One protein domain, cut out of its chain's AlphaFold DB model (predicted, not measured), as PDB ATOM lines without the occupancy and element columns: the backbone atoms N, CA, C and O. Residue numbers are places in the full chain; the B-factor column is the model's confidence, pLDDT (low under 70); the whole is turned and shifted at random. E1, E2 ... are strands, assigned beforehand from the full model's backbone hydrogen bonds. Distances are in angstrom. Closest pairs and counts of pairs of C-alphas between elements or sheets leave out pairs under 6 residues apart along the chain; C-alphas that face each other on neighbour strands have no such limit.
ATOM      1  N   VAL A  78      63.387  25.732  39.872       97.31
ATOM      2  CA  VAL A  78      62.141  25.811  40.638       97.31
ATOM      3  C   VAL A  78      61.699  27.260  40.693       97.31
ATOM      4  O   VAL A  78      62.464  28.108  41.156       97.31
ATOM      5  N   CYS A  79      60.473  27.548  40.248       97.56
ATOM      6  CA  CYS A  79      59.920  28.898  40.313       97.56
ATOM      7  C   CYS A  79      59.999  29.465  41.737       97.56
ATOM      8  O   CYS A  79      59.820  28.754  42.735       97.56
ATOM      9  N   SER A  80      60.320  30.753  41.826       96.38
ATOM     10  CA  SER A  80      60.403  31.469  43.095       96.38
ATOM     11  C   SER A  80      59.022  31.632  43.727       96.38
ATOM     12  O   SER A  80      57.991  31.468  43.075       96.38
ATOM     13  N   ALA A  81      58.990  31.969  45.017       94.31
ATOM     14  CA  ALA A  81      57.735  32.234  45.711       94.31
ATOM     15  C   ALA A  81      56.938  33.338  44.993       94.31
ATOM     16  O   ALA A  81      57.491  34.379  44.644       94.31
ATOM     17  N   GLY A  82      55.642  33.097  44.783       92.38
ATOM     18  CA  GLY A  82      54.771  33.999  44.027       92.38
ATOM     19  C   GLY A  82      54.794  33.793  42.511       92.38
ATOM     20  O   GLY A  82      54.137  34.559  41.814       92.38
ATOM     21  N   TYR A  83      55.494  32.775  42.001       94.44
ATOM     22  CA  TYR A  83      55.483  32.394  40.589       94.44
ATOM     23  C   TYR A  83      55.033  30.943  40.409       94.44
ATOM     24  O   TYR A  83      55.363  30.072  41.216       94.44
ATOM     25  N   ILE A  84      54.315  30.678  39.318       93.69
ATOM     26  CA  ILE A  84      53.857  29.344  38.920       93.69
ATOM     27  C   ILE A  84      54.569  28.888  37.647       93.69
ATOM     28  O   ILE A  84      54.875  29.691  36.764       93.69
ATOM     29  N   ASP A  85      54.818  27.584  37.554       94.50
ATOM     30  CA  ASP A  85      55.466  26.982  36.394       94.50
ATOM     31  C   ASP A  85      54.478  26.829  35.228       94.50
ATOM     32  O   ASP A  85      53.423  26.202  35.352       94.50
ATOM     33  N   LYS A  86      54.828  27.423  34.090       93.31
ATOM     34  CA  LYS A  86      54.122  27.325  32.804       93.31
ATOM     35  C   LYS A  86      55.068  26.844  31.703       93.31
ATOM     36  O   LYS A  86      54.849  27.136  30.526       93.31
ATOM     37  N   SER A  87      56.131  26.135  32.084       94.12
ATOM     38  CA  SER A  87      57.086  25.552  31.142       94.12
ATOM     39  C   SER A  87      56.354  24.662  30.125       94.12
ATOM     40  O   SER A  87      55.573  23.801  30.530       94.12
ATOM     41  N   PRO A  88      56.576  24.844  28.806       93.19
ATOM     42  CA  PRO A  88      55.898  24.046  27.780       93.19
ATOM     43  C   PRO A  88      56.247  22.557  27.833       93.19
ATOM     44  O   PRO A  88      55.449  21.718  27.426       93.19
ATOM     45  N   ASP A  89      57.455  22.242  28.303       94.56
ATOM     46  CA  ASP A  89      57.960  20.885  28.468       94.56
ATOM     47  C   ASP A  89      57.856  20.465  29.946       94.56
ATOM     48  O   ASP A  89      58.622  20.968  30.773       94.56
ATOM     49  N   PRO A  90      56.963  19.518  30.299       93.56
ATOM     50  CA  PRO A  90      56.809  19.041  31.673       93.56
ATOM     51  C   PRO A  90      58.063  18.373  32.253       93.56
ATOM     52  O   PRO A  90      58.183  18.252  33.470       93.56
ATOM     53  N   SER A  91      58.994  17.918  31.406       94.62
ATOM     54  CA  SER A  91      60.266  17.327  31.845       94.62
ATOM     55  C   SER A  91      61.319  18.372  32.221       94.62
ATOM     56  O   SER A  91      62.340  18.037  32.825       94.62
ATOM     57  N   LYS A  92      61.069  19.646  31.897       94.75
ATOM     58  CA  LYS A  92      61.941  20.783  32.191       94.75
ATOM     59  C   LYS A  92      61.150  21.886  32.900       94.75
ATOM     60  O   LYS A  92      60.895  22.928  32.297       94.75
ATOM     61  N   PRO A  93      60.776  21.679  34.171       96.56
ATOM     62  CA  PRO A  93      60.083  22.700  34.943       96.56
ATOM     63  C   PRO A  93      60.979  23.917  35.207       96.56
ATOM     64  O   PRO A  93      62.210  23.839  35.132       96.56
ATOM     65  N   GLY A  94      60.358  25.051  35.533       96.25
ATOM     66  CA  GLY A  94      61.055  26.269  35.956       96.25
ATOM     67  C   GLY A  94      61.780  27.027  34.836       96.25
ATOM     68  O   GLY A  94      62.694  27.805  35.119       96.25
ATOM     69  N   ARG A  95      61.404  26.792  33.573       95.44
ATOM     70  CA  ARG A  95      61.916  27.492  32.374       95.44
ATOM     71  C   ARG A  95      60.992  28.602  31.889       95.44
ATOM     72  O   ARG A  95      61.433  29.472  31.150       95.44
ATOM     73  N   ALA A  96      59.731  28.566  32.311       94.69
ATOM     74  CA  ALA A  96      58.790  29.663  32.161       94.69
ATOM     75  C   ALA A  96      58.006  29.830  33.466       94.69
ATOM     76  O   ALA A  96      57.065  29.083  33.734       94.69
ATOM     77  N   CYS A  97      58.403  30.804  34.281       94.88
ATOM     78  CA  CYS A  97      57.752  31.110  35.552       94.88
ATOM     79  C   CYS A  97      56.936  32.396  35.412       94.88
ATOM     80  O   CYS A  97      57.488  33.459  35.132       94.88
ATOM     81  N   VAL A  98      55.624  32.317  35.626       94.00
ATOM     82  CA  VAL A  98      54.722  33.481  35.543       94.00
ATOM     83  C   VAL A  98      54.266  33.905  36.928       94.00
ATOM     84  O   VAL A  98      54.070  33.062  37.801       94.00
ATOM     85  N   GLU A  99      54.126  35.211  37.144       93.12
ATOM     86  CA  GLU A  99      53.657  35.751  38.421       93.12
ATOM     87  C   GLU A  99      52.252  35.214  38.733       93.12
ATOM     88  O   GLU A  99      51.353  35.252  37.893       93.12
ATOM     89  N   GLN A 100      52.049  34.732  39.957       93.81
ATOM     90  CA  GLN A 100      50.762  34.250  40.442       93.81
ATOM     91  C   GLN A 100      49.862  35.442  40.789       93.81
ATOM     92  O   GLN A 100      49.874  35.953  41.913       93.81
ATOM     93  N   VAL A 101      49.098  35.893  39.797       95.06
ATOM     94  CA  VAL A 101      48.222  37.068  39.902       95.06
ATOM     95  C   VAL A 101      46.775  36.677  40.212       95.06
ATOM     96  O   VAL A 101      46.160  37.292  41.075       95.06
ATOM     97  N   CYS A 102      46.229  35.635  39.578       95.00
ATOM     98  CA  CYS A 102      44.784  35.364  39.602       95.00
ATOM     99  C   CYS A 102      44.238  34.853  40.943       95.00
ATOM    100  O   CYS A 102      43.028  34.806  41.143       95.00
ATOM    101  N   MET A 103      45.118  34.458  41.865       92.50
ATOM    102  CA  MET A 103      44.735  34.025  43.214       92.50
ATOM    103  C   MET A 103      44.526  35.197  44.179       92.50
ATOM    104  O   MET A 103      43.994  34.999  45.269       92.50
ATOM    105  N   ASP A 104      44.953  36.401  43.797       92.94
ATOM    106  CA  ASP A 104      44.842  37.604  44.609       92.94
ATOM    107  C   ASP A 104      43.986  38.651  43.875       92.94
ATOM    108  O   ASP A 104      44.477  39.312  42.954       92.94
ATOM    109  N   PRO A 105      42.724  38.854  44.298       91.50
ATOM    110  CA  PRO A 105      41.834  39.843  43.695       91.50
ATOM    111  C   PRO A 105      42.353  41.283  43.749       91.50
ATOM    112  O   PRO A 105      41.836  42.135  43.037       91.50
ATOM    113  N   SER A 106      43.356  41.585  44.586       93.69
ATOM    114  CA  SER A 106      43.981  42.914  44.638       93.69
ATOM    115  C   SER A 106      45.037  43.140  43.549       93.69
ATOM    116  O   SER A 106      45.468  44.276  43.338       93.69
ATOM    117  N   LYS A 107      45.456  42.081  42.844       93.62
ATOM    118  CA  LYS A 107      46.498  42.134  41.805       93.62
ATOM    119  C   LYS A 107      45.963  42.141  40.376       93.62
ATOM    120  O   LYS A 107      46.746  42.335  39.444       93.62
ATOM    121  N   HIS A 108      44.663  41.941  40.198       94.56
ATOM    122  CA  HIS A 108      44.002  42.008  38.905       94.56
ATOM    123  C   HIS A 108      42.717  42.819  38.985       94.56
ATOM    124  O   HIS A 108      42.139  43.016  40.046       94.56
ATOM    125  N   ASP A 109      42.232  43.232  37.829       95.94
ATOM    126  CA  ASP A 109      41.012  44.018  37.662       95.94
ATOM    127  C   ASP A 109      39.931  43.263  36.866       95.94
ATOM    128  O   ASP A 109      38.954  43.872  36.449       95.94
ATOM    129  N   CYS A 110      40.079  41.944  36.653       97.31
ATOM    130  CA  CYS A 110      39.048  41.114  36.017       97.31
ATOM    131  C   CYS A 110      37.660  41.332  36.638       97.31
ATOM    132  O   CYS A 110      37.521  41.395  37.862       97.31
ATOM    133  N   HIS A 111      36.623  41.342  35.799       97.38
ATOM    134  CA  HIS A 111      35.240  41.357  36.263       97.38
ATOM    135  C   HIS A 111      34.953  40.131  37.158       97.38
ATOM    136  O   HIS A 111      35.476  39.048  36.888       97.38
ATOM    137  N   PRO A 112      34.080  40.219  38.181       95.69
ATOM    138  CA  PRO A 112      33.743  39.068  39.033       95.69
ATOM    139  C   PRO A 112      33.168  37.859  38.278       95.69
ATOM    140  O   PRO A 112      33.324  36.720  38.717       95.69
ATOM    141  N   ALA A 113      32.518  38.108  37.138       96.12
ATOM    142  CA  ALA A 113      32.007  37.089  36.216       96.12
ATOM    143  C   ALA A 113      33.001  36.708  35.099       96.12
ATOM    144  O   ALA A 113      32.618  36.077  34.121       96.12
ATOM    145  N   ALA A 114      34.273  37.084  35.229       97.38
ATOM    146  CA  ALA A 114      35.338  36.681  34.322       97.38
ATOM    147  C   ALA A 114      36.196  35.550  34.912       97.38
ATOM    148  O   ALA A 114      36.142  35.218  36.104       97.38
ATOM    149  N   ILE A 115      36.978  34.939  34.032       96.94
ATOM    150  CA  ILE A 115      38.041  33.980  34.287       96.94
ATOM    151  C   ILE A 115      39.359  34.732  34.114       96.94
ATOM    152  O   ILE A 115      39.616  35.299  33.051       96.94
ATOM    153  N   CYS A 116      40.181  34.728  35.161       96.94
ATOM    154  CA  CYS A 116      41.553  35.220  35.119       96.94
ATOM    155  C   CYS A 116      42.494  34.078  34.718       96.94
ATOM    156  O   CYS A 116      42.395  32.976  35.259       96.94
ATOM    157  N   THR A 117      43.417  34.344  33.798       95.19
ATOM    158  CA  THR A 117      44.450  33.391  33.370       95.19
ATOM    159  C   THR A 117      45.818  34.055  33.355       95.19
ATOM    160  O   THR A 117      45.995  35.057  32.658       95.19
ATOM    161  N   GLU A 118      46.800  33.497  34.061       93.56
ATOM    162  CA  GLU A 118      48.186  33.964  33.972       93.56
ATOM    163  C   GLU A 118      48.778  33.650  32.595       93.56
ATOM    164  O   GLU A 118      48.621  32.542  32.069       93.56
ATOM    165  N   VAL A 119      49.495  34.616  32.024       90.12
ATOM    166  CA  VAL A 119      50.137  34.481  30.712       90.12
ATOM    167  C   VAL A 119      51.601  34.883  30.780       90.12
ATOM    168  O   VAL A 119      51.998  35.744  31.564       90.12
ATOM    169  N   THR A 120      52.418  34.269  29.929       83.25
ATOM    170  CA  THR A 120      53.800  34.700  29.712       83.25
ATOM    171  C   THR A 120      53.817  35.998  28.894       83.25
ATOM    172  O   THR A 120      52.988  36.202  28.007       83.25
ATOM    173  N   GLY A 121      54.767  36.893  29.181       80.00
ATOM    174  CA  GLY A 121      54.927  38.167  28.469       80.00
ATOM    175  C   GLY A 121      54.525  39.400  29.293       80.00
ATOM    176  O   GLY A 121      54.368  39.309  30.510       80.00
ATOM    177  N   PRO A 122      54.393  40.579  28.653       81.88
ATOM    178  CA  PRO A 122      54.243  41.852  29.360       81.88
ATOM    179  C   PRO A 122      52.891  42.006  30.067       81.88
ATOM    180  O   PRO A 122      52.800  42.721  31.061       81.88
ATOM    181  N   GLU A 123      51.847  41.336  29.574       83.06
ATOM    182  CA  GLU A 123      50.483  41.479  30.095       83.06
ATOM    183  C   GLU A 123      50.288  40.783  31.453       83.06
ATOM    184  O   GLU A 123      49.382  41.163  32.189       83.06
ATOM    185  N   ARG A 124      51.171  39.838  31.834       88.94
ATOM    186  CA  ARG A 124      51.180  39.031  33.081       88.94
ATOM    187  C   ARG A 124      49.940  38.153  33.320       88.94
ATOM    188  O   ARG A 124      50.069  37.028  33.793       88.94
ATOM    189  N   TYR A 125      48.749  38.628  32.978       93.94
ATOM    190  CA  TYR A 125      47.482  37.911  33.049       93.94
ATOM    191  C   TYR A 125      46.495  38.440  31.998       93.94
ATOM    192  O   TYR A 125      46.647  39.533  31.454       93.94
ATOM    193  N   LYS A 126      45.465  37.647  31.714       95.44
ATOM    194  CA  LYS A 126      44.327  38.000  30.856       95.44
ATOM    195  C   LYS A 126      43.027  37.700  31.583       95.44
ATOM    196  O   LYS A 126      42.995  36.821  32.439       95.44
ATOM    197  N   CYS A 127      41.970  38.415  31.215       97.12
ATOM    198  CA  CYS A 127      40.620  38.133  31.685       97.12
ATOM    199  C   CYS A 127      39.729  37.813  30.486       97.12
ATOM    200  O   CYS A 127      39.900  38.382  29.409       97.12
ATOM    201  N   SER A 128      38.778  36.912  30.685       96.62
ATOM    202  CA  SER A 128      37.766  36.539  29.690       96.62
ATOM    203  C   SER A 128      36.444  36.291  30.400       96.62
ATOM    204  O   SER A 128      36.455  35.754  31.504       96.62
ATOM    205  N   CYS A 129      35.313  36.714  29.841       96.56
ATOM    206  CA  CYS A 129      34.018  36.453  30.471       96.56
ATOM    207  C   CYS A 129      33.749  34.945  30.573       96.56
ATOM    208  O   CYS A 129      34.194  34.174  29.725       96.56
ATOM    209  N   ARG A 130      33.085  34.519  31.655       95.56
ATOM    210  CA  ARG A 130      32.650  33.124  31.820       95.56
ATOM    211  C   ARG A 130      31.581  32.783  30.786       95.56
ATOM    212  O   ARG A 130      30.887  33.670  30.300       95.56
ATOM    213  N   ASP A 131      31.412  31.494  30.524       91.31
ATOM    214  CA  ASP A 131      30.319  30.998  29.689       91.31
ATOM    215  C   ASP A 131      28.964  31.521  30.201       91.31
ATOM    216  O   ASP A 131      28.715  31.538  31.411       91.31
ATOM    217  N   GLY A 132      28.108  31.966  29.277       88.44
ATOM    218  CA  GLY A 132      26.845  32.639  29.597       88.44
ATOM    219  C   GLY A 132      26.991  34.124  29.940       88.44
ATOM    220  O   GLY A 132      26.051  34.717  30.458       88.44
ATOM    221  N   TYR A 133      28.152  34.737  29.686       92.19
ATOM    222  CA  TYR A 133      28.346  36.183  29.770       92.19
ATOM    223  C   TYR A 133      28.986  36.723  28.487       92.19
ATOM    224  O   TYR A 133      29.993  36.198  28.012       92.19
ATOM    225  N   ILE A 134      28.468  37.841  27.985       91.44
ATOM    226  CA  ILE A 134      29.081  38.622  26.911       91.44
ATOM    227  C   ILE A 134      30.021  39.685  27.450       91.44
ATOM    228  O   ILE A 134      29.789  40.295  28.496       91.44
ATOM    229  N   ASP A 135      31.051  39.958  26.663       92.88
ATOM    230  CA  ASP A 135      31.940  41.081  26.889       92.88
ATOM    231  C   ASP A 135      31.355  42.359  26.281       92.88
ATOM    232  O   ASP A 135      31.257  42.505  25.061       92.88
ATOM    233  N   ALA A 136      30.951  43.292  27.136       91.00
ATOM    234  CA  ALA A 136      30.405  44.573  26.710       91.00
ATOM    235  C   ALA A 136      31.488  45.549  26.222       91.00
ATOM    236  O   ALA A 136      31.149  46.561  25.604       91.00
ATOM    237  N   ASN A 137      32.773  45.262  26.471       91.44
ATOM    238  CA  ASN A 137      33.886  46.115  26.078       91.44
ATOM    239  C   ASN A 137      35.045  45.300  25.475       91.44
ATOM    240  O   ASN A 137      36.063  45.063  26.134       91.44
ATOM    241  N   PRO A 138      34.971  44.970  24.170       88.00
ATOM    242  CA  PRO A 138      36.015  44.208  23.485       88.00
ATOM    243  C   PRO A 138      37.406  44.863  23.495       88.00
ATOM    244  O   PRO A 138      38.399  44.185  23.240       88.00
ATOM    245  N   SER A 139      37.502  46.172  23.772       92.25
ATOM    246  CA  SER A 139      38.796  46.866  23.876       92.25
ATOM    247  C   SER A 139      39.530  46.540  25.177       92.25
ATOM    248  O   SER A 139      40.752  46.656  25.221       92.25
ATOM    249  N   ASN A 140      38.806  46.122  26.221       91.06
ATOM    250  CA  ASN A 140      39.351  45.698  27.510       91.06
ATOM    251  C   ASN A 140      38.675  44.392  27.960       91.06
ATOM    252  O   ASN A 140      37.804  44.415  28.836       91.06
ATOM    253  N   PRO A 141      39.083  43.246  27.383       94.25
ATOM    254  CA  PRO A 141      38.347  42.005  27.552       94.25
ATOM    255  C   PRO A 141      38.226  41.529  29.004       94.25
ATOM    256  O   PRO A 141      39.148  41.678  29.814       94.25
ATOM    257  N   GLY A 142      37.092  40.927  29.347       95.50
ATOM    258  CA  GLY A 142      36.805  40.334  30.651       95.50
ATOM    259  C   GLY A 142      36.683  41.344  31.794       95.50
ATOM    260  O   GLY A 142      36.748  40.937  32.955       95.50
ATOM    261  N   ARG A 143      36.562  42.646  31.497       95.94
ATOM    262  CA  ARG A 143      36.377  43.720  32.498       95.94
ATOM    263  C   ARG A 143      34.934  44.187  32.618       95.94
ATOM    264  O   ARG A 143      34.534  44.653  33.681       95.94
ATOM    265  N   GLU A 144      34.141  43.976  31.576       95.38
ATOM    266  CA  GLU A 144      32.721  44.306  31.551       95.38
ATOM    267  C   GLU A 144      31.921  43.098  31.055       95.38
ATOM    268  O   GLU A 144      31.560  43.017  29.885       95.38
ATOM    269  N   CYS A 145      31.650  42.137  31.942       95.06
ATOM    270  CA  CYS A 145      30.883  40.941  31.588       95.06
ATOM    271  C   CYS A 145      29.409  41.108  31.962       95.06
ATOM    272  O   CYS A 145      29.091  41.313  33.136       95.06
ATOM    273  N   LYS A 146      28.515  40.978  30.981       92.25
ATOM    274  CA  LYS A 146      27.058  41.005  31.173       92.25
ATOM    275  C   LYS A 146      26.480  39.630  30.897       92.25
ATOM    276  O   LYS A 146      26.911  38.980  29.957       92.25
ATOM    277  N   GLU A 147      25.553  39.189  31.733       89.94
ATOM    278  CA  GLU A 147      24.913  37.882  31.580       89.94
ATOM    279  C   GLU A 147      24.175  37.809  30.235       89.94
ATOM    280  O   GLU A 147      23.488  38.756  29.849       89.94
TER     281      GLU A 147
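What this domain is: This is residues 78 to 147 of the 261 residues of the protein "Transmembrane matrix receptor MUP-4 (inferred by orthology to a C. elegans protein)" of Anisakis simplex (UniProt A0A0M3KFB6). With little regular structure, this domain is a row of three small hairpins, E1-E2, E3-E4 and E5-E6, with E3-E4 in the middle and loops between. The printed part has 70 residues, no named helix and six strands, E1 to E6, in three antiparallel two-stranded sheets: all strand, with 22 residues in named elements. It is loose, radius of gyration of the C-alphas 13.9 A, spanning 40 by 24 by 19 A.

How they stand to each other: Look first at the hairpin of E1, residues 83 to 85, and E2, residues 97 to 99: N 84 and O 98, 2.8 A apart, are within hydrogen-bond range. Next come E3, residues 114 to 118, and E4, residues 125 to 129, a hairpin at 158 degrees, with N 115 and O 128 at 2.7 A. Last, E5, residues 133 to 135, and E6, residues 145 to 147, form a hairpin, with N 134 and O 146 at 2.8 A. The closest C-alphas of E4 and E6, Cys 129 and Cys 145, are 5.6 A apart.

Where its parts are: Find C-alpha 83 at (55.483, 32.394, 40.589), where E1 begins; E3 runs 13.1 A from first to last C-alpha and E4 13.8 A; E6 ends at C-alpha 147 at (24.913, 37.882, 31.580).

The domain as a whole: The printed part has no cut; links E1 to E2 and E2 to E3 are long; no printed residue is under 70 in pLDDT.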